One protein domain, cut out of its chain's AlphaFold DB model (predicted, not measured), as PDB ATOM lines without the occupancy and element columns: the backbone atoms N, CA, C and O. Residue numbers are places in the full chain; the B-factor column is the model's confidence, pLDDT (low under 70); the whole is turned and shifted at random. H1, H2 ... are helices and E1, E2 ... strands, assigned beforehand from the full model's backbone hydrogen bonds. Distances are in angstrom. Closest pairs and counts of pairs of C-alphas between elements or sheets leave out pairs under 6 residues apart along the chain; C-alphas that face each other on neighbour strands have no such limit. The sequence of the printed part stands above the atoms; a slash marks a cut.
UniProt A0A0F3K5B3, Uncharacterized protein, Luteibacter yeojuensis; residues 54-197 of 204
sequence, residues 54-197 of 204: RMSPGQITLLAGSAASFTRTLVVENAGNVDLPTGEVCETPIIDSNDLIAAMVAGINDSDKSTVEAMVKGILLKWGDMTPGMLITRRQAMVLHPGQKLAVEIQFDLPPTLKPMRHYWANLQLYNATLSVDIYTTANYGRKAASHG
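This is residues 54 to 197 of the 204 residues of an uncharacterized protein of Luteibacter yeojuensis (UniProt A0A0F3K5B3). Two sheets lie face to face as a sandwich: a five-stranded sheet, E1, E3, E6, E5 and E4, curled like part of a barrel, and a smaller one of E2, E8 and E7. The helices H1 and H2, inserted between E4 and E5, make a head beyond one end of the sandwich, and the short helix H3 lies away from both sheets at the end of the printed part. There are 144 printed residues, with three named helices and eight named strands in the order E1, E2, E3, E4, H1, H2, E5, E6, E7, E8, H3. The larger sheet, in the order E1, E3, E6, E5, E4, is antiparallel throughout, the smaller, in the order E2, E8, E7, is mixed, and the class is mixed, helices and strands. The whole is loose, with a radius of gyration of the C-alphas of 18.6 A, and spans 58 by 41 by 22 A, only just flat.

In the larger sheet, E1 is residues 54 to 56 and begins at C-alpha 54 at (146.037, 144.653, 130.681). E3 is residues 69 to 78, 27.0 A long, and bends by 51 degrees at residue 73. E6 is residues 149 to 157, 24.8 A long, E5 residues 134 to 138, and E4 residues 89 to 93. In the smaller sheet, E2 is residues 59 to 64, 16.0 A long, E8 residues 177 to 185, 25.9 A long, and E7 residues 167 to 174, 23.4 A long. H1 is residues 99 to 110, 15.4 A long. H2, residues 116 to 129, is 20.3 A long and begins at C-alpha 116 at (134.979, 171.797, 99.758). H3, residues 191 to 197, ends at C-alpha 197 at (106.402, 156.075, 129.501).

In the larger sheet, which is strongly twisted, E1 and E3 are antiparallel, with N 54 and O 77 within hydrogen-bond range at 2.8 A. E3 and E6 are antiparallel, with N 72 and O 154 at 2.9 A. E6 and E5, a hairpin, have N 138 and O 155 at 2.8 A. E5 and the edge strand E4 are antiparallel, with N 135 and O 92 at 2.8 A. In the smaller sheet, also strongly twisted, E2 and E8 are parallel, with N 62 and O 182 at 2.8 A, and the hairpin of E7 and E8 has N 170 and O 181 at 3.0 A. The parts of the two sheets that face each other are 8.4 A apart centre to centre, with their strands at 23 degrees. E1 runs on into E2 across a break of 2 residues, at 48 degrees. The closest C-alphas of E4 and E7 are those of Thr 92 and Leu 172, 5.9 A apart. H1 and H2 touch, opposite ways at a steep tilt of 50 degrees, with Gly 107 and Ile 123 as their closest C-alphas at 4.1 A. H1, H2 and H3 are on neither sheet, and H3 touches no helix. Every O i to N i+4 pair is within hydrogen-bond range in H1 and H2; H3 has 1 of 3, and 2 of 4 O i to N i+3 pairs.

The two C-alphas farthest apart are those of Ser 114 and Gly 147, 58.8 A. The printed part, residues 54 to 197, has no cut, and none of its links is long. The mean pLDDT of the printed part is 87.8; 20 residues are under 70, among them residues 99 to 104 and residues 192 to 197.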
ATOM      1  N   ARG A  54     146.472 145.621 131.692       97.50
ATOM      2  CA  ARG A  54     146.037 144.653 130.681       97.50
ATOM      3  C   ARG A  54     144.650 144.131 131.009       97.50
ATOM      4  O   ARG A  54     144.308 143.921 132.172       97.50
ATOM      5  N   MET A  55     143.852 143.907 129.970       96.62
ATOM      6  CA  MET A  55     142.479 143.412 130.079       96.62
ATOM      7  C   MET A  55     142.263 142.225 129.141       96.62
ATOM      8  O   MET A  55     142.726 142.234 128.001       96.62
ATOM      9  N   SER A  56     141.555 141.199 129.613       97.56
ATOM     10  CA  SER A  56     141.220 140.013 128.825       97.56
ATOM     11  C   SER A  56     139.793 139.521 129.115       97.56
ATOM     12  O   SER A  56     139.436 139.373 130.283       97.56
ATOM     13  N   PRO A  57     138.973 139.223 128.092       97.88
ATOM     14  CA  PRO A  57     139.249 139.438 126.670       97.88
ATOM     15  C   PRO A  57     139.354 140.934 126.321       97.88
ATOM     16  O   PRO A  57     138.743 141.772 126.976       97.88
ATOM     17  N   GLY A  58     140.124 141.265 125.277       96.25
ATOM     18  CA  GLY A  58     140.241 142.639 124.756       96.25
ATOM     19  C   GLY A  58     139.050 143.079 123.895       96.25
ATOM     20  O   GLY A  58     138.956 144.239 123.506       96.25
ATOM     21  N   GLN A  59     138.128 142.157 123.614       97.44
ATOM     22  CA  GLN A  59     136.903 142.411 122.871       97.44
ATOM     23  C   GLN A  59     135.753 141.586 123.448       97.44
ATOM     24  O   GLN A  59     135.929 140.414 123.789       97.44
ATOM     25  N   ILE A  60     134.568 142.184 123.535       97.94
ATOM     26  CA  ILE A  60     133.334 141.499 123.922       97.94
ATOM     27  C   ILE A  60     132.190 141.856 122.977       97.94
ATOM     28  O   ILE A  60     132.191 142.905 122.341       97.94
ATOM     29  N   THR A  61     131.171 140.999 122.947       97.81
ATOM     30  CA  THR A  61     129.942 141.240 122.189       97.81
ATOM     31  C   THR A  61     128.726 141.278 123.114       97.81
ATOM     32  O   THR A  61     128.506 140.388 123.946       97.81
ATOM     33  N   LEU A  62     127.901 142.309 122.944       97.12
ATOM     34  CA  LEU A  62     126.620 142.502 123.608       97.12
ATOM     35  C   LEU A  62     125.488 142.305 122.595       97.12
ATOM     36  O   LEU A  62     125.310 143.084 121.660       97.12
ATOM     37  N   LEU A  63     124.695 141.251 122.793       95.88
ATOM     38  CA  LEU A  63     123.504 140.976 121.990       95.88
ATOM     39  C   LEU A  63     122.290 141.634 122.657       95.88
ATOM     40  O   LEU A  63     121.639 141.071 123.542       95.88
ATOM     41  N   ALA A  64     122.012 142.865 122.244       93.00
ATOM     42  CA  ALA A  64     121.001 143.738 122.810       93.00
ATOM     43  C   ALA A  64     119.589 143.375 122.315       93.00
ATOM     44  O   ALA A  64     119.058 143.885 121.326       93.00
ATOM     45  N   GLY A  65     118.982 142.433 123.039       89.12
ATOM     46  CA  GLY A  65     117.597 141.998 122.887       89.12
ATOM     47  C   GLY A  65     116.598 142.999 123.471       89.12
ATOM     48  O   GLY A  65     116.417 144.098 122.968       89.12
ATOM     49  N   SER A  66     115.940 142.600 124.562       86.25
ATOM     50  CA  SER A  66     115.106 143.497 125.383       86.25
ATOM     51  C   SER A  66     115.822 144.027 126.631       86.25
ATOM     52  O   SER A  66     115.286 144.897 127.314       86.25
ATOM     53  N   ALA A  67     117.007 143.489 126.931       89.12
ATOM     54  CA  ALA A  67     117.861 143.939 128.020       89.12
ATOM     55  C   ALA A  67     118.718 145.123 127.562       89.12
ATOM     56  O   ALA A  67     119.218 145.130 126.437       89.12
ATOM     57  N   ALA A  68     118.886 146.095 128.456       91.50
ATOM     58  CA  ALA A  68     119.783 147.234 128.278       91.50
ATOM     59  C   ALA A  68     121.004 147.162 129.208       91.50
ATOM     60  O   ALA A  68     121.862 148.023 129.131       91.50
ATOM     61  N   SER A  69     121.089 146.148 130.074       96.12
ATOM     62  CA  SER A  69     122.179 145.981 131.034       96.12
ATOM     63  C   SER A  69     122.754 144.571 130.946       96.12
ATOM     64  O   SER A  69     122.000 143.601 130.810       96.12
ATOM     65  N   PHE A  70     124.082 144.462 130.984       97.31
ATOM     66  CA  PHE A  70     124.821 143.216 130.801       97.31
ATOM     67  C   PHE A  70     125.993 143.145 131.769       97.31
ATOM     68  O   PHE A  70     126.817 144.047 131.787       97.31
ATOM     69  N   THR A  71     126.138 142.039 132.492       97.88
ATOM     70  CA  THR A  71     127.337 141.784 133.303       97.88
ATOM     71  C   THR A  71     128.292 140.866 132.547       97.88
ATOM     72  O   THR A  71     127.861 139.878 131.937       97.88
ATOM     73  N   ARG A  72     129.587 141.186 132.551       97.56
ATOM     74  CA  ARG A  72     130.665 140.334 132.033       97.56
ATOM     75  C   ARG A  72     131.818 140.302 133.019       97.56
ATOM     76  O   ARG A  72     132.137 141.313 133.632       97.56
ATOM     77  N   THR A  73     132.466 139.151 133.122       97.94
ATOM     78  CA  THR A  73     133.706 139.008 133.880       97.94
ATOM     79  C   THR A  73     134.885 139.235 132.946       97.94
ATOM     80  O   THR A  73     134.988 138.564 131.919       97.94
ATOM     81  N   LEU A  74     135.764 140.166 133.300       97.12
ATOM     82  CA  LEU A  74     137.036 140.393 132.619       97.12
ATOM     83  C   LEU A  74     138.182 140.084 133.577       97.12
ATOM     84  O   LEU A  74     138.074 140.318 134.778       97.12
ATOM     85  N   VAL A  75     139.291 139.589 133.048       98.06
ATOM     86  CA  VAL A  75     140.550 139.500 133.784       98.06
ATOM     87  C   VAL A  75     141.306 140.806 133.587       98.06
ATOM     88  O   VAL A  75     141.588 141.187 132.452       98.06
ATOM     89  N   VAL A  76     141.631 141.474 134.687       97.50
ATOM     90  CA  VAL A  76     142.453 142.686 134.719       97.50
ATOM     91  C   VAL A  76     143.785 142.377 135.389       97.50
ATOM     92  O   VAL A  76     143.840 141.618 136.357       97.50
ATOM     93  N   GLU A  77     144.862 142.939 134.858       97.88
ATOM     94  CA  GLU A  77     146.224 142.721 135.339       97.88
ATOM     95  C   GLU A  77     146.986 144.042 135.343       97.88
ATOM     96  O   GLU A  77     147.008 144.734 134.327       97.88
ATOM     97  N   ASN A  78     147.612 144.382 136.468       98.19
ATOM     98  CA  ASN A  78     148.598 145.453 136.526       98.19
ATOM     99  C   ASN A  78     149.985 144.846 136.292       98.19
ATOM    100  O   ASN A  78     150.591 144.287 137.201       98.19
ATOM    101  N   ALA A  79     150.463 144.930 135.054       97.31
ATOM    102  CA  ALA A  79     151.799 144.505 134.648       97.31
ATOM    103  C   ALA A  79     152.846 145.629 134.796       97.31
ATOM    104  O   ALA A  79     154.000 145.443 134.410       97.31
ATOM    105  N   GLY A  80     152.440 146.789 135.318       97.31
ATOM    106  CA  GLY A  80     153.311 147.913 135.632       97.31
ATOM    107  C   GLY A  80     153.959 147.804 137.012       97.31
ATOM    108  O   GLY A  80     153.805 146.808 137.725       97.31
ATOM    109  N   ASN A  81     154.663 148.865 137.399       97.69
ATOM    110  CA  ASN A  81     155.374 148.955 138.678       97.69
ATOM    111  C   ASN A  81     154.808 150.012 139.642       97.69
ATOM    112  O   ASN A  81     155.427 150.317 140.663       97.69
ATOM    113  N   VAL A  82     153.627 150.549 139.338       97.94
ATOM    114  CA  VAL A  82     152.887 151.485 140.195       97.94
ATOM    115  C   VAL A  82     151.462 151.008 140.436       97.94
ATOM    116  O   VAL A  82     150.886 150.303 139.610       97.94
ATOM    117  N   ASP A  83     150.886 151.390 141.573       97.88
ATOM    118  CA  ASP A  83     149.488 151.110 141.910       97.88
ATOM    119  C   ASP A  83     148.526 151.799 140.922       97.88
ATOM    120  O   ASP A  83     148.640 152.998 140.662       97.88
ATOM    121  N   LEU A  84     147.537 151.059 140.408       97.88
ATOM    122  CA  LEU A  84     146.574 151.557 139.418       97.88
ATOM    123  C   LEU A  84     145.151 151.654 140.000       97.88
ATOM    124  O   LEU A  84     144.456 150.635 140.104       97.88
ATOM    125  N   PRO A  85     144.667 152.855 140.375       97.31
ATOM    126  CA  PRO A  85     143.277 153.053 140.772       97.31
ATOM    127  C   PRO A  85     142.327 152.938 139.572       97.31
ATOM    128  O   PRO A  85     142.372 153.716 138.627       97.31
ATOM    129  N   THR A  86     141.396 151.990 139.618       93.69
ATOM    130  CA  THR A  86     140.512 151.711 138.476       93.69
ATOM    131  C   THR A  86     139.235 152.550 138.460       93.69
ATOM    132  O   THR A  86     138.643 152.697 137.398       93.69
ATOM    133  N   GLY A  87     138.788 153.114 139.587       94.31
ATOM    134  CA  GLY A  87     137.515 153.847 139.678       94.31
ATOM    135  C   GLY A  87     136.265 152.966 139.499       94.31
ATOM    136  O   GLY A  87     136.360 151.782 139.181       94.31
ATOM    137  N   GLU A  88     135.082 153.543 139.726       95.81
ATOM    138  CA  GLU A  88     133.806 152.801 139.745       95.81
ATOM    139  C   GLU A  88     133.045 152.855 138.409       95.81
ATOM    140  O   GLU A  88     132.387 151.892 138.016       95.81
ATOM    141  N   VAL A  89     133.128 153.983 137.693       96.44
ATOM    142  CA  VAL A  89     132.302 154.274 136.511       96.44
ATOM    143  C   VAL A  89     133.166 154.788 135.365       96.44
ATOM    144  O   VAL A  89     134.078 155.582 135.578       96.44
ATOM    145  N   CYS A  90     132.864 154.359 134.142       94.38
ATOM    146  CA  CYS A  90     133.428 154.928 132.921       94.38
ATOM    147  C   CYS A  90     132.334 155.057 131.857       94.38
ATOM    148  O   CYS A  90     131.543 154.133 131.657       94.38
ATOM    149  N   GLU A  91     132.296 156.207 131.189       94.94
ATOM    150  CA  GLU A  91     131.367 156.497 130.101       94.94
ATOM    151  C   GLU A  91     132.137 156.531 128.785       94.94
ATOM    152  O   GLU A  91     133.189 157.160 128.680       94.94
ATOM    153  N   THR A  92     131.630 155.837 127.774       94.19
ATOM    154  CA  THR A  92     132.287 155.730 126.471       94.19
ATOM    155  C   THR A  92     131.283 156.024 125.362       94.19
ATOM    156  O   THR A  92     130.187 155.460 125.388       94.19
ATOM    157  N   PRO A  93     131.613 156.877 124.378       92.88
ATOM    158  CA  PRO A  93     130.720 157.128 123.257       92.88
ATOM    159  C   PRO A  93     130.501 155.850 122.448       92.88
ATOM    160  O   PRO A  93     131.443 155.122 122.129       92.88
ATOM    161  N   ILE A  94     129.242 155.585 122.114       93.50
ATOM    162  CA  ILE A  94     128.872 154.527 121.174       93.50
ATOM    163  C   ILE A  94     128.971 155.096 119.761       93.50
ATOM    164  O   ILE A  94     128.641 156.255 119.531       93.50
ATOM    165  N   ILE A  95     129.408 154.285 118.806       90.12
ATOM    166  CA  ILE A  95     129.501 154.659 117.397       90.12
ATOM    167  C   ILE A  95     128.704 153.639 116.585       90.12
ATOM    168  O   ILE A  95     128.866 152.433 116.751       90.12
ATOM    169  N   ASP A  96     127.818 154.110 115.712       87.69
ATOM    170  CA  ASP A  96     127.096 153.253 114.766       87.69
ATOM    171  C   ASP A  96     127.979 152.997 113.544       87.69
ATOM    172  O   ASP A  96     128.513 153.933 112.940       87.69
ATOM    173  N   SER A  97     128.113 151.736 113.136       77.62
ATOM    174  CA  SER A  97     128.915 151.382 111.958       77.62
ATOM    175  C   SER A  97     128.394 152.015 110.661       77.62
ATOM    176  O   SER A  97     129.163 152.187 109.719       77.62
ATOM    177  N   ASN A  98     127.110 152.376 110.598       74.62
ATOM    178  CA  ASN A  98     126.514 152.997 109.415       74.62
ATOM    179  C   ASN A  98     126.577 154.529 109.436       74.62
ATOM    180  O   ASN A  98     126.332 155.156 108.400       74.62
ATOM    181  N   ASP A  99     126.879 155.146 110.582       69.38
ATOM    182  CA  ASP A  99     126.709 156.591 110.738       69.38
ATOM    183  C   ASP A  99     127.794 157.396 110.024       69.38
ATOM    184  O   ASP A  99     127.483 158.480 109.553       69.38
ATOM    185  N   LEU A 100     129.014 156.883 109.817       67.69
ATOM    186  CA  LEU A 100     130.027 157.622 109.045       67.69
ATOM    187  C   LEU A 100     129.616 157.786 107.573       67.69
ATOM    188  O   LEU A 100     129.695 158.879 107.016       67.69
ATOM    189  N   ILE A 101     129.130 156.711 106.947       69.69
ATOM    190  CA  ILE A 101     128.663 156.745 105.553       69.69
ATOM    191  C   ILE A 101     127.387 157.586 105.456       69.69
ATOM    192  O   ILE A 101     127.265 158.424 104.562       69.69
ATOM    193  N   ALA A 102     126.452 157.413 106.392       69.00
ATOM    194  CA  ALA A 102     125.222 158.196 106.419       69.00
ATOM    195  C   ALA A 102     125.485 159.691 106.676       69.00
ATOM    196  O   ALA A 102     124.884 160.524 105.999       69.00
ATOM    197  N   ALA A 103     126.405 160.043 107.578       66.38
ATOM    198  CA  ALA A 103     126.826 161.417 107.846       66.38
ATOM    199  C   ALA A 103     127.551 162.029 106.644       66.38
ATOM    200  O   ALA A 103     127.331 163.195 106.332       66.38
ATOM    201  N   MET A 104     128.359 161.244 105.926       69.31
ATOM    202  CA  MET A 104     129.006 161.690 104.693       69.31
ATOM    203  C   MET A 104     127.972 161.991 103.601       69.31
ATOM    204  O   MET A 104     128.002 163.064 103.006       69.31
ATOM    205  N   VAL A 105     127.009 161.090 103.376       74.06
ATOM    206  CA  VAL A 105     125.935 161.286 102.387       74.06
ATOM    207  C   VAL A 105     125.027 162.458 102.770       74.06
ATOM    208  O   VAL A 105     124.727 163.301 101.925       74.06
ATOM    209  N   ALA A 106     124.608 162.545 104.035       68.06
ATOM    210  CA  ALA A 106     123.773 163.637 104.531       68.06
ATOM    211  C   ALA A 106     124.514 164.978 104.483       68.06
ATOM    212  O   ALA A 106     123.955 165.967 104.024       68.06
ATOM    213  N   GLY A 107     125.787 165.009 104.881       65.00
ATOM    214  CA  GLY A 107     126.632 166.195 104.806       65.00
ATOM    215  C   GLY A 107     126.829 166.680 103.371       65.00
ATOM    216  O   GLY A 107     126.690 167.868 103.122       65.00
ATOM    217  N   ILE A 108     127.064 165.790 102.402       72.75
ATOM    218  CA  ILE A 108     127.174 166.159 100.975       72.75
ATOM    219  C   ILE A 108     125.839 166.671 100.409       72.75
ATOM    220  O   ILE A 108     125.832 167.577  99.575       72.75
ATOM    221  N   ASN A 109     124.711 166.098 100.829       74.19
ATOM    222  CA  ASN A 109     123.394 166.506 100.335       74.19
ATOM    223  C   ASN A 109     122.895 167.821 100.946       74.19
ATOM    224  O   ASN A 109     122.305 168.615 100.216       74.19
ATOM    225  N   ASP A 110     123.153 168.051 102.235       69.81
ATOM    226  CA  ASP A 110     122.665 169.221 102.980       69.81
ATOM    227  C   ASP A 110     123.648 170.408 102.963       69.81
ATOM    228  O   ASP A 110     123.276 171.517 103.351       69.81
ATOM    229  N   SER A 111     124.910 170.199 102.571       69.25
ATOM    230  CA  SER A 111     125.915 171.269 102.541       69.25
ATOM    231  C   SER A 111     125.769 172.185 101.333       69.25
ATOM    232  O   SER A 111     125.301 171.803 100.258       69.25
ATOM    233  N   ASP A 112     126.244 173.418 101.509       68.81
ATOM    234  CA  ASP A 112     126.495 174.299 100.384       68.81
ATOM    235  C   ASP A 112     127.633 173.715  99.533       68.81
ATOM    236  O   ASP A 112     128.797 173.679  99.937       68.81
ATOM    237  N   LYS A 113     127.276 173.232  98.339       73.62
ATOM    238  CA  LYS A 113     128.194 172.588  97.388       73.62
ATOM    239  C   LYS A 113     129.147 173.583  96.716       73.62
ATOM    240  O   LYS A 113     129.930 173.182  95.858       73.62
ATOM    241  N   SER A 114     129.075 174.863  97.081       72.50
ATOM    242  CA  SER A 114     129.918 175.931  96.545       72.50
ATOM    243  C   SER A 114     131.404 175.751  96.873       72.50
ATOM    244  O   SER A 114     132.249 176.160  96.077       72.50
ATOM    245  N   THR A 115     131.745 175.119  98.006       80.00
ATOM    246  CA  THR A 115     133.140 174.908  98.429       80.00
ATOM    247  C   THR A 115     133.354 173.582  99.168       80.00
ATOM    248  O   THR A 115     132.479 173.076  99.872       80.00
ATOM    249  N   VAL A 116     134.562 173.023  99.045       79.19
ATOM    250  CA  VAL A 116     134.979 171.797  99.758       79.19
ATOM    251  C   VAL A 116     134.964 171.991 101.277       79.19
ATOM    252  O   VAL A 116     134.588 171.083 102.013       79.19
ATOM    253  N   GLU A 117     135.319 173.184 101.756       83.06
ATOM    254  CA  GLU A 117     135.316 173.512 103.185       83.06
ATOM    255  C   GLU A 117     133.902 173.466 103.785       83.06
ATOM    256  O   GLU A 117     133.699 172.878 104.849       83.06
ATOM    257  N   ALA A 118     132.902 174.005 103.076       78.06
ATOM    258  CA  ALA A 118     131.505 173.945 103.501       78.06
ATOM    259  C   ALA A 118     130.966 172.504 103.532       78.06
ATOM    260  O   ALA A 118     130.255 172.135 104.471       78.06
ATOM    261  N   MET A 119     131.365 171.667 102.566       75.56
ATOM    262  CA  MET A 119     131.056 170.234 102.558       75.56
ATOM    263  C   MET A 119     131.650 169.509 103.773       75.56
ATOM    264  O   MET A 119     130.924 168.821 104.492       75.56
ATOM    265  N   VAL A 120     132.945 169.693 104.055       79.25
ATOM    266  CA  VAL A 120     133.613 169.049 105.203       79.25
ATOM    267  C   VAL A 120     132.990 169.508 106.523       79.25
ATOM    268  O   VAL A 120     132.697 168.679 107.384       79.25
ATOM    269  N   LYS A 121     132.706 170.806 106.673       80.44
ATOM    270  CA  LYS A 121     132.029 171.341 107.863       80.44
ATOM    271  C   LYS A 121     130.631 170.744 108.044       80.44
ATOM    272  O   LYS A 121     130.268 170.391 109.164       80.44
ATOM    273  N   GLY A 122     129.866 170.586 106.961       75.31
ATOM    274  CA  GLY A 122     128.551 169.940 106.982       75.31
ATOM    275  C   GLY A 122     128.612 168.479 107.434       75.31
ATOM    276  O   GLY A 122     127.809 168.064 108.267       75.31
ATOM    277  N   ILE A 123     129.603 167.720 106.956       75.44
ATOM    278  CA  ILE A 123     129.834 166.329 107.379       75.44
ATOM    279  C   ILE A 123     130.168 166.264 108.874       75.44
ATOM    280  O   ILE A 123     129.575 165.463 109.591       75.44
ATOM    281  N   LEU A 124     131.075 167.118 109.361       76.25
ATOM    282  CA  LEU A 124     131.487 167.126 110.770       76.25
ATOM    283  C   LEU A 124     130.337 167.493 111.718       76.25
ATOM    284  O   LEU A 124     130.180 166.852 112.755       76.25
ATOM    285  N   LEU A 125     129.514 168.481 111.354       77.25
ATOM    286  CA  LEU A 125     128.341 168.868 112.145       77.25
ATOM    287  C   LEU A 125     127.326 167.722 112.229       77.25
ATOM    288  O   LEU A 125     126.908 167.349 113.321       77.25
ATOM    289  N   LYS A 126     126.993 167.103 111.088       73.31
ATOM    290  CA  LYS A 126     126.067 165.962 111.056       73.31
ATOM    291  C   LYS A 126     126.615 164.759 111.812       73.31
ATOM    292  O   LYS A 126     125.855 164.077 112.484       73.31
ATOM    293  N   TRP A 127     127.919 164.511 111.736       69.25
ATOM    294  CA  TRP A 127     128.541 163.434 112.495       69.25
ATOM    295  C   TRP A 127     128.469 163.690 114.010       69.25
ATOM    296  O   TRP A 127     128.128 162.776 114.758       69.25
ATOM    297  N   GLY A 128     128.696 164.929 114.461       67.81
ATOM    298  CA  GLY A 128     128.538 165.313 115.869       67.81
ATOM    299  C   GLY A 128     127.115 165.106 116.402       67.81
ATOM    300  O   GLY A 128     126.935 164.600 117.512       67.81
ATOM    301  N   ASP A 129     126.105 165.405 115.584       70.06
ATOM    302  CA  ASP A 129     124.689 165.232 115.937       70.06
ATOM    303  C   ASP A 129     124.234 163.760 115.947       70.06
ATOM    304  O   ASP A 129     123.196 163.427 116.521       70.06
ATOM    305  N   MET A 130     124.990 162.858 115.315       69.88
ATOM    306  CA  MET A 130     124.621 161.448 115.151       69.88
ATOM    307  C   MET A 130     125.097 160.540 116.292       69.88
ATOM    308  O   MET A 130     125.055 159.325 116.151       69.88
ATOM    309  N   THR A 131     125.501 161.084 117.442       73.69
ATOM    310  CA  THR A 131     125.924 160.260 118.587       73.69
ATOM    311  C   THR A 131     124.761 159.387 119.117       73.69
ATOM    312  O   THR A 131     123.779 159.906 119.648       73.69
ATOM    313  N   PRO A 132     124.831 158.040 119.019       84.12
ATOM    314  CA  PRO A 132     123.768 157.125 119.464       84.12
ATOM    315  C   PRO A 132     123.530 157.116 120.986       84.12
ATOM    316  O   PRO A 132     122.516 156.588 121.457       84.12
ATOM    317  N   GLY A 133     124.469 157.685 121.746       90.25
ATOM    318  CA  GLY A 133     124.483 157.770 123.201       90.25
ATOM    319  C   GLY A 133     125.814 157.290 123.788       90.25
ATOM    320  O   GLY A 133     126.780 157.047 123.064       90.25
ATOM    321  N   MET A 134     125.845 157.139 125.112       94.62
ATOM    322  CA  MET A 134     127.013 156.666 125.860       94.62
ATOM    323  C   MET A 134     126.769 155.247 126.378       94.62
ATOM    324  O   MET A 134     125.695 154.951 126.902       94.62
ATOM    325  N   LEU A 135     127.773 154.384 126.256       96.44
ATOM    326  CA  LEU A 135     127.883 153.133 126.994       96.44
ATOM    327  C   LEU A 135     128.395 153.473 128.394       96.44
ATOM    328  O   LEU A 135     129.478 154.043 128.530       96.44
ATOM    329  N   ILE A 136     127.635 153.110 129.424       97.50
ATOM    330  CA  ILE A 136     128.063 153.296 130.811       97.50
ATOM    331  C   ILE A 136     128.571 151.961 131.334       97.50
ATOM    332  O   ILE A 136     127.871 150.954 131.278       97.50
ATOM    333  N   THR A 137     129.789 151.950 131.859       96.94
ATOM    334  CA  THR A 137     130.374 150.771 132.496       96.94
ATOM    335  C   THR A 137     130.537 150.998 133.986       96.94
ATOM    336  O   THR A 137     130.943 152.081 134.412       96.94
ATOM    337  N   ARG A 138     130.200 149.984 134.783       97.81
ATOM    338  CA  ARG A 138     130.255 150.026 136.247       97.81
ATOM    339  C   ARG A 138     130.993 148.818 136.787       97.81
ATOM    340  O   ARG A 138     130.806 147.706 136.299       97.81
ATOM    341  N   ARG A 139     131.828 149.042 137.789       95.44
ATOM    342  CA  ARG A 139     132.628 148.029 138.485       95.44
ATOM    343  C   ARG A 139     132.871 148.491 139.912       95.44
ATOM    344  O   ARG A 139     132.740 149.673 140.201       95.44
ATOM    345  N   GLN A 140     133.288 147.592 140.793       95.69
ATOM    346  CA  GLN A 140     133.763 148.005 142.109       95.69
ATOM    347  C   GLN A 140     135.059 148.819 141.970       95.69
ATOM    348  O   GLN A 140     136.000 148.372 141.312       95.69
ATOM    349  N   ALA A 141     135.121 149.989 142.609       95.44
ATOM    350  CA  ALA A 141     136.359 150.750 142.695       95.44
ATOM    351  C   ALA A 141     137.415 149.953 143.474       95.44
ATOM    352  O   ALA A 141     137.177 149.513 144.600       95.44
ATOM    353  N   MET A 142     138.586 149.784 142.870       96.44
ATOM    354  CA  MET A 142     139.721 149.099 143.483       96.44
ATOM    355  C   MET A 142     141.041 149.713 143.024       96.44
ATOM    356  O   MET A 142     141.102 150.359 141.972       96.44
ATOM    357  N   VAL A 143     142.092 149.463 143.798       97.88
ATOM    358  CA  VAL A 143     143.481 149.728 143.418       97.88
ATOM    359  C   VAL A 143     144.111 148.393 143.040       97.88
ATOM    360  O   VAL A 143     144.063 147.455 143.832       97.88
ATOM    361  N   LEU A 144     144.648 148.297 141.823       97.50
ATOM    362  CA  LEU A 144     145.416 147.134 141.383       97.50
ATOM    363  C   LEU A 144     146.889 147.355 141.710       97.50
ATOM    364  O   LEU A 144     147.506 148.273 141.171       97.50
ATOM    365  N   HIS A 145     147.453 146.498 142.549       97.69
ATOM    366  CA  HIS A 145     148.870 146.540 142.898       97.69
ATOM    367  C   HIS A 145     149.751 145.959 141.780       97.69
ATOM    368  O   HIS A 145     149.270 145.110 141.024       97.69
ATOM    369  N   PRO A 146     151.025 146.373 141.655       97.94
ATOM    370  CA  PRO A 146     151.974 145.784 140.713       97.94
ATOM    371  C   PRO A 146     151.990 144.251 140.756       97.94
ATOM    372  O   PRO A 146     152.050 143.644 141.825       97.94
ATOM    373  N   GLY A 147     151.900 143.616 139.587       96.19
ATOM    374  CA  GLY A 147     151.836 142.159 139.426       96.19
ATOM    375  C   GLY A 147     150.481 141.522 139.767       96.19
ATOM    376  O   GLY A 147     150.303 140.316 139.583       96.19
ATOM    377  N   GLN A 148     149.502 142.291 140.253       97.62
ATOM    378  CA  GLN A 148     148.196 141.761 140.625       97.62
ATOM    379  C   GLN A 148     147.347 141.438 139.392       97.62
ATOM    380  O   GLN A 148     147.215 142.246 138.472       97.62
ATOM    381  N   LYS A 149     146.701 140.267 139.422       97.88
ATOM    382  CA  LYS A 149     145.798 139.774 138.377       97.88
ATOM    383  C   LYS A 149     144.506 139.243 138.983       97.88
ATOM    384  O   LYS A 149     144.545 138.351 139.828       97.88
ATOM    385  N   LEU A 150     143.365 139.778 138.556       97.56
ATOM    386  CA  LEU A 150     142.055 139.492 139.147       97.56
ATOM    387  C   LEU A 150     140.976 139.333 138.079       97.56
ATOM    388  O   LEU A 150     141.018 139.982 137.038       97.56
ATOM    389  N   ALA A 151     139.971 138.511 138.372       98.06
ATOM    390  CA  ALA A 151     138.716 138.496 137.630       98.06
ATOM    391  C   ALA A 151     137.751 139.517 138.251       98.06
ATOM    392  O   ALA A 151     137.500 139.479 139.453       98.06
ATOM    393  N   VAL A 152     137.217 140.422 137.434       97.12
ATOM    394  CA  VAL A 152     136.347 141.524 137.857       97.12
ATOM    395  C   VAL A 152     135.051 141.475 137.067       97.12
ATOM    396  O   VAL A 152     135.060 141.384 135.838       97.12
ATOM    397  N   GLU A 153     133.925 141.547 137.771       97.81
ATOM    398  CA  GLU A 153     132.619 141.727 137.146       97.81
ATOM    399  C   GLU A 153     132.411 143.195 136.771       97.81
ATOM    400  O   GLU A 153     132.547 144.097 137.598       97.81
ATOM    401  N   ILE A 154     132.080 143.426 135.504       97.56
ATOM    402  CA  ILE A 154     131.781 144.742 134.953       97.56
ATOM    403  C   ILE A 154     130.371 144.706 134.374       97.56
ATOM    404  O   ILE A 154     130.032 143.838 133.565       97.56
ATOM    405  N   GLN A 155     129.552 145.660 134.794       98.31
ATOM    406  CA  GLN A 155     128.230 145.911 134.245       98.31
ATOM    407  C   GLN A 155     128.333 146.929 133.106       98.31
ATOM    408  O   GLN A 155     129.021 147.937 133.225       98.31
ATOM    409  N   PHE A 156     127.629 146.661 132.015       98.06
ATOM    410  CA  PHE A 156     127.550 147.460 130.801       98.06
ATOM    411  C   PHE A 156     126.097 147.875 130.595       98.06
ATOM    412  O   PHE A 156     125.246 147.021 130.338       98.06
ATOM    413  N   ASP A 157     125.818 149.169 130.689       97.75
ATOM    414  CA  ASP A 157     124.498 149.752 130.493       97.75
ATOM    415  C   ASP A 157     124.453 150.492 129.150       97.75
ATOM    416  O   ASP A 157     125.192 151.449 128.904       97.75
ATOM    417  N   LEU A 158     123.575 150.027 128.266       96.69
ATOM    418  CA  LEU A 158     123.320 150.599 126.952       96.69
ATOM    419  C   LEU A 158     122.227 151.675 127.029       96.69
ATOM    420  O   LEU A 158     121.239 151.512 127.754       96.69
ATOM    421  N   PRO A 159     122.331 152.749 126.229       94.06
ATOM    422  CA  PRO A 159     121.317 153.785 126.214       94.06
ATOM    423  C   PRO A 159     120.037 153.267 125.535       94.06
ATOM    424  O   PRO A 159     120.095 152.496 124.569       94.06
ATOM    425  N   PRO A 160     118.845 153.694 125.985       88.94
ATOM    426  CA  PRO A 160     117.576 153.232 125.417       88.94
ATOM    427  C   PRO A 160     117.314 153.770 124.000       88.94
ATOM    428  O   PRO A 160     116.374 153.327 123.345       88.94
ATOM    429  N   THR A 161     118.125 154.723 123.536       88.06
ATOM    430  CA  THR A 161     118.010 155.431 122.255       88.06
ATOM    431  C   THR A 161     118.597 154.676 121.066       88.06
ATOM    432  O   THR A 161     118.406 155.118 119.932       88.06
ATOM    433  N   LEU A 162     119.291 153.547 121.280       91.06
ATOM    434  CA  LEU A 162     119.841 152.772 120.166       91.06
ATOM    435  C   LEU A 162     118.719 152.266 119.255       91.06
ATOM    436  O   LEU A 162     117.687 151.759 119.703       91.06
ATOM    437  N   LYS A 163     118.942 152.380 117.947       90.19
ATOM    438  CA  LYS A 163     117.998 151.914 116.933       90.19
ATOM    439  C   LYS A 163     118.046 150.380 116.876       90.19
ATOM    440  O   LYS A 163     119.120 149.796 117.032       90.19
ATOM    441  N   PRO A 164     116.908 149.704 116.653       91.50
ATOM    442  CA  PRO A 164     116.867 148.252 116.511       91.50
ATOM    443  C   PRO A 164     117.537 147.789 115.208       91.50
ATOM    444  O   PRO A 164     117.569 148.537 114.231       91.50
ATOM    445  N   MET A 165     117.987 146.529 115.176       91.00
ATOM    446  CA  MET A 165     118.607 145.886 114.004       91.00
ATOM    447  C   MET A 165     119.836 146.640 113.479       91.00
ATOM    448  O   MET A 165     120.050 146.737 112.272       91.00
ATOM    449  N   ARG A 166     120.633 147.200 114.391       91.69
ATOM    450  CA  ARG A 166     121.860 147.932 114.078       91.69
ATOM    451  C   ARG A 166     123.062 147.333 114.796       91.69
ATOM    452  O   ARG A 166     122.923 146.648 115.811       91.69
ATOM    453  N   HIS A 167     124.230 147.609 114.228       93.75
ATOM    454  CA  HIS A 167     125.523 147.275 114.798       93.75
ATOM    455  C   HIS A 167     126.209 148.557 115.259       93.75
ATOM    456  O   HIS A 167     126.349 149.512 114.492       93.75
ATOM    457  N   TYR A 168     126.623 148.551 116.517       94.19
ATOM    458  CA  TYR A 168     127.378 149.619 117.136       94.19
ATOM    459  C   TYR A 168     128.659 149.068 117.737       94.19
ATOM    460  O   TYR A 168     128.741 147.884 118.053       94.19
ATOM    461  N   TRP A 169     129.618 149.949 117.969       94.75
ATOM    462  CA  TRP A 169     130.828 149.628 118.702       94.75
ATOM    463  C   TRP A 169     131.186 150.754 119.671       94.75
ATOM    464  O   TRP A 169     130.808 151.911 119.476       94.75
ATOM    465  N   ALA A 170     131.898 150.408 120.736       95.44
ATOM    466  CA  ALA A 170     132.465 151.350 121.692       95.44
ATOM    467  C   ALA A 170     133.856 150.865 122.113       95.44
ATOM    468  O   ALA A 170     134.077 149.662 122.239       95.44
ATOM    469  N   ASN A 171     134.784 151.792 122.345       95.31
ATOM    470  CA  ASN A 171     136.134 151.480 122.820       95.31
ATOM    471  C   ASN A 171     136.332 152.074 124.207       95.31
ATOM    472  O   ASN A 171     136.558 153.275 124.347       95.31
ATOM    473  N   LEU A 172     136.230 151.229 125.229       94.38
ATOM    474  CA  LEU A 172     136.531 151.634 126.591       94.38
ATOM    475  C   LEU A 172     138.047 151.669 126.763       94.38
ATOM    476  O   LEU A 172     138.716 150.662 126.540       94.38
ATOM    477  N   GLN A 173     138.572 152.816 127.178       94.12
ATOM    478  CA  GLN A 173     139.987 152.986 127.469       94.12
ATOM    479  C   GLN A 173     140.182 153.251 128.960       94.12
ATOM    480  O   GLN A 173     139.571 154.157 129.529       94.12
ATOM    481  N   LEU A 174     141.049 152.459 129.588       93.44
ATOM    482  CA  LEU A 174     141.501 152.667 130.957       93.44
ATOM    483  C   LEU A 174     143.026 152.572 130.957       93.44
ATOM    484  O   LEU A 174     143.583 151.505 130.708       93.44
ATOM    485  N   TYR A 175     143.700 153.698 131.195       94.69
ATOM    486  CA  TYR A 175     145.144 153.836 130.969       94.69
ATOM    487  C   TYR A 175     145.536 153.436 129.530       94.69
ATOM    488  O   TYR A 175     145.011 153.992 128.561       94.69
ATOM    489  N   ASN A 176     146.454 152.478 129.390       95.44
ATOM    490  CA  ASN A 176     146.887 151.890 128.126       95.44
ATOM    491  C   ASN A 176     146.008 150.709 127.672       95.44
ATOM    492  O   ASN A 176     146.102 150.304 126.512       95.44
ATOM    493  N   ALA A 177     145.148 150.157 128.536       96.06
ATOM    494  CA  ALA A 177     144.253 149.070 128.153       96.06
ATOM    495  C   ALA A 177     143.060 149.596 127.351       96.06
ATOM    496  O   ALA A 177     142.410 150.570 127.738       96.06
ATOM    497  N   THR A 178     142.734 148.897 126.264       95.88
ATOM    498  CA  THR A 178     141.517 149.131 125.480       95.88
ATOM    499  C   THR A 178     140.658 147.872 125.476       95.88
ATOM    500  O   THR A 178     141.166 146.772 125.265       95.88
ATOM    501  N   LEU A 179     139.355 148.042 125.691       97.12
ATOM    502  CA  LEU A 179     138.334 147.018 125.524       97.12
ATOM    503  C   LEU A 179     137.372 147.452 124.419       97.12
ATOM    504  O   LEU A 179     136.636 148.430 124.577       97.12
ATOM    505  N   SER A 180     137.335 146.690 123.330       97.44
ATOM    506  CA  SER A 180     136.347 146.878 122.271       97.44
ATOM    507  C   SER A 180     135.040 146.166 122.619       97.44
ATOM    508  O   SER A 180     135.021 145.006 123.032       97.44
ATOM    509  N   VAL A 181     133.924 146.862 122.460       97.81
ATOM    510  CA  VAL A 181     132.588 146.348 122.762       97.81
ATOM    511  C   VAL A 181     131.749 146.435 121.501       97.81
ATOM    512  O   VAL A 181     131.333 147.526 121.120       97.81
ATOM    513  N   ASP A 182     131.468 145.291 120.884       97.50
ATOM    514  CA  ASP A 182     130.512 145.203 119.782       97.50
ATOM    515  C   ASP A 182     129.100 145.049 120.330       97.50
ATOM    516  O   ASP A 182     128.846 144.261 121.243       97.50
ATOM    517  N   ILE A 183     128.150 145.775 119.759       96.88
ATOM    518  CA  ILE A 183     126.774 145.835 120.235       96.88
ATOM    519  C   ILE A 183     125.848 145.583 119.050       96.88
ATOM    520  O   ILE A 183     125.776 146.375 118.114       96.88
ATOM    521  N   TYR A 184     125.081 144.499 119.116       95.88
ATOM    522  CA  TYR A 184     124.083 144.159 118.104       95.88
ATOM    523  C   TYR A 184     122.692 144.298 118.694       95.88
ATOM    524  O   TYR A 184     122.332 143.562 119.613       95.88
ATOM    525  N   THR A 185     121.886 145.215 118.170       94.69
ATOM    526  CA  THR A 185     120.500 145.380 118.615       94.69
ATOM    527  C   THR A 185     119.555 144.490 117.815       94.69
ATOM    528  O   THR A 185     119.663 144.345 116.601       94.69
ATOM    529  N   THR A 186     118.567 143.907 118.490       92.75
ATOM    530  CA  THR A 186     117.477 143.163 117.833       92.75
ATOM    531  C   THR A 186     116.271 144.068 117.566       92.75
ATOM    532  O   THR A 186     116.178 145.177 118.093       92.75
ATOM    533  N   ALA A 187     115.270 143.561 116.840       91.06
ATOM    534  CA  ALA A 187     113.986 144.237 116.621       91.06
ATOM    535  C   ALA A 187     113.231 144.618 117.914       91.06
ATOM    536  O   ALA A 187     112.307 145.432 117.876       91.06
ATOM    537  N   ASN A 188     113.591 144.013 119.051       86.94
ATOM    538  CA  ASN A 188     112.916 144.200 120.332       86.94
ATOM    539  C   ASN A 188     113.603 145.209 121.262       86.94
ATOM    540  O   ASN A 188     113.054 145.502 122.330       86.94
ATOM    541  N   TYR A 189     114.758 145.750 120.873       86.69
ATOM    542  CA  TYR A 189     115.463 146.740 121.680       86.69
ATOM    543  C   TYR A 189     114.632 148.023 121.830       86.69
ATOM    544  O   TYR A 189     113.909 148.419 120.916       86.69
ATOM    545  N   GLY A 190     114.641 148.627 123.023       77.19
ATOM    546  CA  GLY A 190     113.876 149.845 123.334       77.19
ATOM    547  C   GLY A 190     112.349 149.679 123.483       77.19
ATOM    548  O   GLY A 190     111.697 150.550 124.062       77.19
ATOM    549  N   ARG A 191     111.744 148.552 123.064       75.50
ATOM    550  CA  ARG A 191     110.273 148.363 123.110       75.50
ATOM    551  C   ARG A 191     109.679 148.401 124.524       75.50
ATOM    552  O   ARG A 191     108.576 148.911 124.710       75.50
ATOM    553  N   LYS A 192     110.394 147.892 125.536       62.84
ATOM    554  CA  LYS A 192     109.923 147.926 126.937       62.84
ATOM    555  C   LYS A 192     109.977 149.335 127.540       62.84
ATOM    556  O   LYS A 192     109.023 149.718 128.217       62.84
ATOM    557  N   ALA A 193     111.009 150.126 127.235       58.00
ATOM    558  CA  ALA A 193     111.144 151.505 127.720       58.00
ATOM    559  C   ALA A 193     109.995 152.409 127.224       58.00
ATOM    560  O   ALA A 193     109.414 153.160 128.006       58.00
ATOM    561  N   ALA A 194     109.570 152.243 125.966       53.75
ATOM    562  CA  ALA A 194     108.432 152.969 125.394       53.75
ATOM    563  C   ALA A 194     107.078 152.632 126.060       53.75
ATOM    564  O   ALA A 194     106.184 153.476 126.135       53.75
ATOM    565  N   SER A 195     106.917 151.409 126.578       53.44
ATOM    566  CA  SER A 195     105.662 150.955 127.201       53.44
ATOM    567  C   SER A 195     105.438 151.486 128.625       53.44
ATOM    568  O   SER A 195     104.294 151.606 129.060       53.44
ATOM    569  N   HIS A 196     106.507 151.827 129.354       49.38
ATOM    570  CA  HIS A 196     106.414 152.399 130.705       49.38
ATOM    571  C   HIS A 196     106.237 153.925 130.709       49.38
ATOM    572  O   HIS A 196     105.634 154.450 131.643       49.38
ATOM    573  N   GLY A 197     106.657 154.634 129.652       44.09
ATOM    574  CA  GLY A 197     106.402 156.075 129.501       44.09
ATOM    575  C   GLY A 197     104.918 156.411 129.292       44.09
ATOM    576  O   GLY A 197     104.388 157.309 129.939       44.09
TER     577      GLY A 197